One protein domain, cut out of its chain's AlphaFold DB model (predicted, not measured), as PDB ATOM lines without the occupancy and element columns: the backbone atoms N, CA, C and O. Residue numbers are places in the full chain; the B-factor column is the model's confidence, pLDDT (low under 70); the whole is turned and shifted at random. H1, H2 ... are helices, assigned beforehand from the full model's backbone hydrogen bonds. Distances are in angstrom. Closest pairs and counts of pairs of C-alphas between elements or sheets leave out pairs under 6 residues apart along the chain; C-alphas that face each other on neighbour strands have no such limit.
ATOM      1  N   ARG A  11     -13.554  16.886   0.394       62.00
ATOM      2  CA  ARG A  11     -12.174  16.817  -0.040       62.00
ATOM      3  C   ARG A  11     -12.165  17.157  -1.526       62.00
ATOM      4  O   ARG A  11     -12.735  16.424  -2.335       62.00
ATOM      5  N   LEU A  12     -11.567  18.301  -1.878       65.06
ATOM      6  CA  LEU A  12     -11.474  18.815  -3.258       65.06
ATOM      7  C   LEU A  12     -10.673  17.880  -4.196       65.06
ATOM      8  O   LEU A  12     -10.447  18.199  -5.358       65.06
ATOM      9  N   ASP A  13     -10.218  16.738  -3.690       67.00
ATOM     10  CA  ASP A  13      -9.478  15.675  -4.356       67.00
ATOM     11  C   ASP A  13     -10.254  14.338  -4.444       67.00
ATOM     12  O   ASP A  13      -9.745  13.376  -5.013       67.00
ATOM     13  N   GLY A  14     -11.492  14.253  -3.940       73.88
ATOM     14  CA  GLY A  14     -12.301  13.024  -3.976       73.88
ATOM     15  C   GLY A  14     -12.946  12.707  -5.338       73.88
ATOM     16  O   GLY A  14     -13.234  13.599  -6.138       73.88
ATOM     17  N   ALA A  15     -13.268  11.430  -5.590       78.31
ATOM     18  CA  ALA A  15     -13.947  10.991  -6.820       78.31
ATOM     19  C   ALA A  15     -15.292  11.712  -7.103       78.31
ATOM     20  O   ALA A  15     -15.511  12.108  -8.251       78.31
ATOM     21  N   PRO A  16     -16.165  11.976  -6.102       74.44
ATOM     22  CA  PRO A  16     -17.384  12.763  -6.319       74.44
ATOM     23  C   PRO A  16     -17.088  14.193  -6.782       74.44
ATOM     24  O   PRO A  16     -17.760  14.721  -7.668       74.44
ATOM     25  N   TYR A  17     -16.035  14.800  -6.232       77.44
ATOM     26  CA  TYR A  17     -15.582  16.124  -6.638       77.44
ATOM     27  C   TYR A  17     -15.018  16.115  -8.063       77.44
ATOM     28  O   TYR A  17     -15.319  17.013  -8.847       77.44
ATOM     29  N   ALA A  18     -14.247  15.091  -8.438       81.31
ATOM     30  CA  ALA A  18     -13.727  14.945  -9.796       81.31
ATOM     31  C   ALA A  18     -14.858  14.822 -10.835       81.31
ATOM     32  O   ALA A  18     -14.817  15.502 -11.861       81.31
ATOM     33  N   ALA A  19     -15.894  14.024 -10.554       82.88
ATOM     34  CA  ALA A  19     -17.068  13.896 -11.423       82.88
ATOM     35  C   ALA A  19     -17.836  15.223 -11.551       82.88
ATOM     36  O   ALA A  19     -18.131  15.674 -12.658       82.88
ATOM     37  N   ALA A  20     -18.089  15.895 -10.426       81.94
ATOM     38  CA  ALA A  20     -18.752  17.194 -10.409       81.94
ATOM     39  C   ALA A  20     -17.933  18.282 -11.124       81.94
ATOM     40  O   ALA A  20     -18.492  19.134 -11.814       81.94
ATOM     41  N   SER A  21     -16.606  18.236 -10.998       81.31
ATOM     42  CA  SER A  21     -15.699  19.131 -11.707       81.31
ATOM     43  C   SER A  21     -15.768  18.935 -13.212       81.31
ATOM     44  O   SER A  21     -15.797  19.927 -13.931       81.31
ATOM     45  N   ARG A  22     -15.780  17.687 -13.696       84.00
ATOM     46  CA  ARG A  22     -15.893  17.407 -15.133       84.00
ATOM     47  C   ARG A  22     -17.211  17.919 -15.681       84.00
ATOM     48  O   ARG A  22     -17.203  18.649 -16.664       84.00
ATOM     49  N   LEU A  23     -18.318  17.651 -14.982       83.94
ATOM     50  CA  LEU A  23     -19.626  18.188 -15.354       83.94
ATOM     51  C   LEU A  23     -19.608  19.724 -15.438       83.94
ATOM     52  O   LEU A  23     -20.155  20.288 -16.382       83.94
ATOM     53  N   ALA A  24     -18.957  20.400 -14.485       81.69
ATOM     54  CA  ALA A  24     -18.844  21.856 -14.481       81.69
ATOM     55  C   ALA A  24     -17.983  22.388 -15.641       81.69
ATOM     56  O   ALA A  24     -18.409  23.306 -16.336       81.69
ATOM     57  N   THR A  25     -16.797  21.817 -15.872       79.56
ATOM     58  CA  THR A  25     -15.867  22.272 -16.918       79.56
ATOM     59  C   THR A  25     -16.380  21.941 -18.321       79.56
ATOM     60  O   THR A  25     -16.456  22.824 -19.173       79.56
ATOM     61  N   GLU A  26     -16.784  20.695 -18.567       85.00
ATOM     62  CA  GLU A  26     -17.277  20.246 -19.875       85.00
ATOM     63  C   GLU A  26     -18.660  20.842 -20.177       85.00
ATOM     64  O   GLU A  26     -18.909  21.331 -21.278       85.00
ATOM     65  N   GLY A  27     -19.545  20.908 -19.176       81.38
ATOM     66  CA  GLY A  27     -20.870  21.511 -19.324       81.38
ATOM     67  C   GLY A  27     -20.834  23.026 -19.548       81.38
ATOM     68  O   GLY A  27     -21.735  23.573 -20.192       81.38
ATOM     69  N   ALA A  28     -19.796  23.724 -19.068       76.31
ATOM     70  CA  ALA A  28     -19.609  25.151 -19.331       76.31
ATOM     71  C   ALA A  28     -19.340  25.446 -20.816       76.31
ATOM     72  O   ALA A  28     -19.810  26.475 -21.309       76.31
ATOM     73  N   ALA A  29     -18.668  24.531 -21.526       80.44
ATOM     74  CA  ALA A  29     -18.385  24.643 -22.958       80.44
ATOM     75  C   ALA A  29     -19.631  24.432 -23.842       80.44
ATOM     76  O   ALA A  29     -19.659  24.852 -24.998       80.44
ATOM     77  N   VAL A  30     -20.693  23.820 -23.309       83.56
ATOM     78  CA  VAL A  30     -21.927  23.567 -24.059       83.56
ATOM     79  C   VAL A  30     -22.799  24.829 -24.097       83.56
ATOM     80  O   VAL A  30     -23.342  25.288 -23.084       83.56
ATOM     81  N   SER A  31     -22.983  25.401 -25.286       80.50
ATOM     82  CA  SER A  31     -23.906  26.516 -25.529       80.50
ATOM     83  C   SER A  31     -25.329  26.025 -25.841       80.50
ATOM     84  O   SER A  31     -25.522  24.986 -26.469       80.50
ATOM     85  N   GLY A  32     -26.344  26.778 -25.395       81.75
ATOM     86  CA  GLY A  32     -27.763  26.491 -25.654       81.75
ATOM     87  C   GLY A  32     -28.429  25.515 -24.671       81.75
ATOM     88  O   GLY A  32     -27.844  24.523 -24.240       81.75
ATOM     89  N   THR A  33     -29.686  25.792 -24.315       81.12
ATOM     90  CA  THR A  33     -30.443  25.045 -23.290       81.12
ATOM     91  C   THR A  33     -30.657  23.576 -23.663       81.12
ATOM     92  O   THR A  33     -30.390  22.698 -22.847       81.12
ATOM     93  N   LEU A  34     -31.053  23.292 -24.909       86.88
ATOM     94  CA  LEU A  34     -31.302  21.922 -25.384       86.88
ATOM     95  C   LEU A  34     -30.039  21.055 -25.356       86.88
ATOM     96  O   LEU A  34     -30.061  19.933 -24.855       86.88
ATOM     97  N   ARG A  35     -28.910  21.592 -25.837       85.31
ATOM     98  CA  ARG A  35     -27.629  20.871 -25.848       85.31
ATOM     99  C   ARG A  35     -27.140  20.570 -24.436       85.31
ATOM    100  O   ARG A  35     -26.581  19.504 -24.208       85.31
ATOM    101  N   ARG A  36     -27.394  21.465 -23.477       81.50
ATOM    102  CA  ARG A  36     -27.086  21.215 -22.063       81.50
ATOM    103  C   ARG A  36     -27.990  20.166 -21.435       81.50
ATOM    104  O   ARG A  36     -27.490  19.359 -20.664       81.50
ATOM    105  N   GLY A  37     -29.276  20.146 -21.787       85.44
ATOM    106  CA  GLY A  37     -30.182  19.066 -21.388       85.44
ATOM    107  C   GLY A  37     -29.684  17.713 -21.897       85.44
ATOM    108  O   GLY A  37     -29.501  16.787 -21.114       85.44
ATOM    109  N   ALA A  38     -29.345  17.629 -23.186       89.25
ATOM    110  CA  ALA A  38     -28.767  16.424 -23.778       89.25
ATOM    111  C   ALA A  38     -27.428  16.030 -23.130       89.25
ATOM    112  O   ALA A  38     -27.193  14.850 -22.880       89.25
ATOM    113  N   PHE A  39     -26.563  17.002 -22.824       87.62
ATOM    114  CA  PHE A  39     -25.319  16.767 -22.091       87.62
ATOM    115  C   PHE A  39     -25.602  16.188 -20.696       87.62
ATOM    116  O   PHE A  39     -25.098  15.123 -20.364       87.62
ATOM    117  N   ALA A  40     -26.478  16.815 -19.908       86.50
ATOM    118  CA  ALA A  40     -26.845  16.320 -18.583       86.50
ATOM    119  C   ALA A  40     -27.426  14.894 -18.624       86.50
ATOM    120  O   ALA A  40     -27.076  14.078 -17.777       86.50
ATOM    121  N   LEU A  41     -28.244  14.570 -19.632       90.62
ATOM    122  CA  LEU A  41     -28.792  13.222 -19.830       90.62
ATOM    123  C   LEU A  41     -27.709  12.193 -20.188       90.62
ATOM    124  O   LEU A  41     -27.705  11.095 -19.641       90.62
ATOM    125  N   ARG A  42     -26.753  12.548 -21.056       91.56
ATOM    126  CA  ARG A  42     -25.600  11.684 -21.387       91.56
ATOM    127  C   ARG A  42     -24.675  11.457 -20.193       91.56
ATOM    128  O   ARG A  42     -24.024  10.422 -20.109       91.56
ATOM    129  N   HIS A  43     -24.654  12.404 -19.261       89.00
ATOM    130  CA  HIS A  43     -23.855  12.363 -18.042       89.00
ATOM    131  C   HIS A  43     -24.732  12.199 -16.793       89.00
ATOM    132  O   HIS A  43     -24.427  12.759 -15.737       89.00
ATOM    133  N   ALA A  44     -25.808  11.407 -16.888       87.19
ATOM    134  CA  ALA A  44     -26.791  11.246 -15.814       87.19
ATOM    135  C   ALA A  44     -26.178  10.790 -14.478       87.19
ATOM    136  O   ALA A  44     -26.679  11.169 -13.427       87.19
ATOM    137  N   GLY A  45     -25.065  10.046 -14.487       86.12
ATOM    138  CA  GLY A  45     -24.344   9.668 -13.262       86.12
ATOM    139  C   GLY A  45     -23.577  10.817 -12.587       86.12
ATOM    140  O   GLY A  45     -23.315  10.765 -11.388       86.12
ATOM    141  N   TRP A  46     -23.225  11.875 -13.324       87.00
ATOM    142  CA  TRP A  46     -22.480  13.021 -12.786       87.00
ATOM    143  C   TRP A  46     -23.400  14.054 -12.137       87.00
ATOM    144  O   TRP A  46     -22.983  14.753 -11.215       87.00
ATOM    145  N   VAL A  47     -24.652  14.143 -12.593       85.44
ATOM    146  CA  VAL A  47     -25.623  15.129 -12.099       85.44
ATOM    147  C   VAL A  47     -25.945  14.925 -10.608       85.44
ATOM    148  O   VAL A  47     -25.811  15.893  -9.861       85.44
ATOM    149  N   PRO A  48     -26.274  13.712 -10.109       86.00
ATOM    150  CA  PRO A  48     -26.489  13.481  -8.681       86.00
ATOM    151  C   PRO A  48     -25.243  13.752  -7.837       86.00
ATOM    152  O   PRO A  48     -25.357  14.336  -6.763       86.00
ATOM    153  N   ALA A  49     -24.054  13.379  -8.325       84.56
ATOM    154  CA  ALA A  49     -22.794  13.652  -7.632       84.56
ATOM    155  C   ALA A  49     -22.548  15.161  -7.496       84.56
ATOM    156  O   ALA A  49     -22.185  15.636  -6.422       84.56
ATOM    157  N   TRP A  50     -22.810  15.923  -8.560       85.88
ATOM    158  CA  TRP A  50     -22.720  17.378  -8.553       85.88
ATOM    159  C   TRP A  50     -23.762  18.025  -7.630       85.88
ATOM    160  O   TRP A  50     -23.408  18.886  -6.827       85.88
ATOM    161  N   LEU A  51     -25.026  17.592  -7.693       86.31
ATOM    162  CA  LEU A  51     -26.100  18.106  -6.835       86.31
ATOM    163  C   LEU A  51     -25.814  17.844  -5.357       86.31
ATOM    164  O   LEU A  51     -25.944  18.752  -4.538       86.31
ATOM    165  N   ARG A  52     -25.390  16.621  -5.026       86.69
ATOM    166  CA  ARG A  52     -25.000  16.233  -3.669       86.69
ATOM    167  C   ARG A  52     -23.836  17.082  -3.173       86.69
ATOM    168  O   ARG A  52     -23.935  17.667  -2.103       86.69
ATOM    169  N   LEU A  53     -22.787  17.212  -3.986       85.50
ATOM    170  CA  LEU A  53     -21.629  18.038  -3.671       85.50
ATOM    171  C   LEU A  53     -22.042  19.474  -3.347       85.50
ATOM    172  O   LEU A  53     -21.683  19.996  -2.299       85.50
ATOM    173  N   VAL A  54     -22.831  20.096  -4.223       85.19
ATOM    174  CA  VAL A  54     -23.344  21.459  -4.039       85.19
ATOM    175  C   VAL A  54     -24.193  21.585  -2.772       85.19
ATOM    176  O   VAL A  54     -24.064  22.576  -2.052       85.19
ATOM    177  N   ALA A  55     -25.052  20.607  -2.487       86.12
ATOM    178  CA  ALA A  55     -25.897  20.606  -1.297       86.12
ATOM    179  C   ALA A  55     -25.085  20.477   0.005       86.12
ATOM    180  O   ALA A  55     -25.453  21.090   1.009       86.12
ATOM    181  N   GLU A  56     -23.977  19.735  -0.029       88.25
ATOM    182  CA  GLU A  56     -23.066  19.517   1.102       88.25
ATOM    183  C   GLU A  56     -22.096  20.688   1.336       88.25
ATOM    184  O   GLU A  56     -21.518  20.795   2.418       88.25
ATOM    185  N   LEU A  57     -21.929  21.604   0.370       88.25
ATOM    186  CA  LEU A  57     -21.054  22.762   0.564       88.25
ATOM    187  C   LEU A  57     -21.573  23.674   1.689       88.25
ATOM    188  O   LEU A  57     -22.769  24.022   1.702       88.25
TER     189      LEU A  57
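Overview. This is residues 11 to 57 of the 267 residues of an uncharacterized protein of Motilibacter rhizosphaerae (UniProt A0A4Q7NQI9). One long helix, H1, runs along much of the length of the domain, and two shorter helices lie one after the other along one side of it: H2 folds back loosely beside its last turns, and H3 packs across its first half. The printed part has 47 residues, with three named helices in the order H1, H2, H3 and no named strand, and its class is all helix. It is compact, with a radius of gyration of the C-alphas of 10.7 A, yet elongated in outline, spanning 31 by 16 by 16 A.

Along the chain. After residues 11 to 14, H1 takes residues 15 to 29, from C-alpha 15 at (-13.947, 10.991, -6.820) to C-alpha 29 at (-18.385, 24.643, -22.958), 21.6 A. H2 is residues 33 to 42, 14.3 A long. H3 is residues 46 to 56, 15.3 A long, and ends with C-alpha 56 at (-23.066, 19.517, 1.102).

Arrangement. H1 and H2 form a helical hairpin, running opposite ways at a shallow tilt of 30 degrees. They only just touch, with 3 pairs of C-alphas within 8 A, and H1 does so with residue 27 alone; the closest C-alphas are those of Gly 27 and Arg 36, 6.8 A apart. H1 and H3 touch with 18 pairs of C-alphas within 8 A, the closest being those of Ala 20 and Trp 50 at 4.4 A. They run opposite ways at a steep tilt of 69 degrees, only just short of about perpendicular. H2 and H3 are close but not clearly touching, about perpendicular at 81 degrees, with the C-alphas of Ala 40 and Val 47 closest at 6.7 A. Every O i to N i+4 pair is within hydrogen-bond range in H2 and H3, and 10 of 11 are in H1.

Size, cuts and confidence. The C-alphas farthest apart are those of Arg 11 and Leu 34, 32.2 A. The printed part has no cut, and both links between helices are tight. The mean pLDDT of the printed part is 82.7, and residues 11 to 13 are under 70.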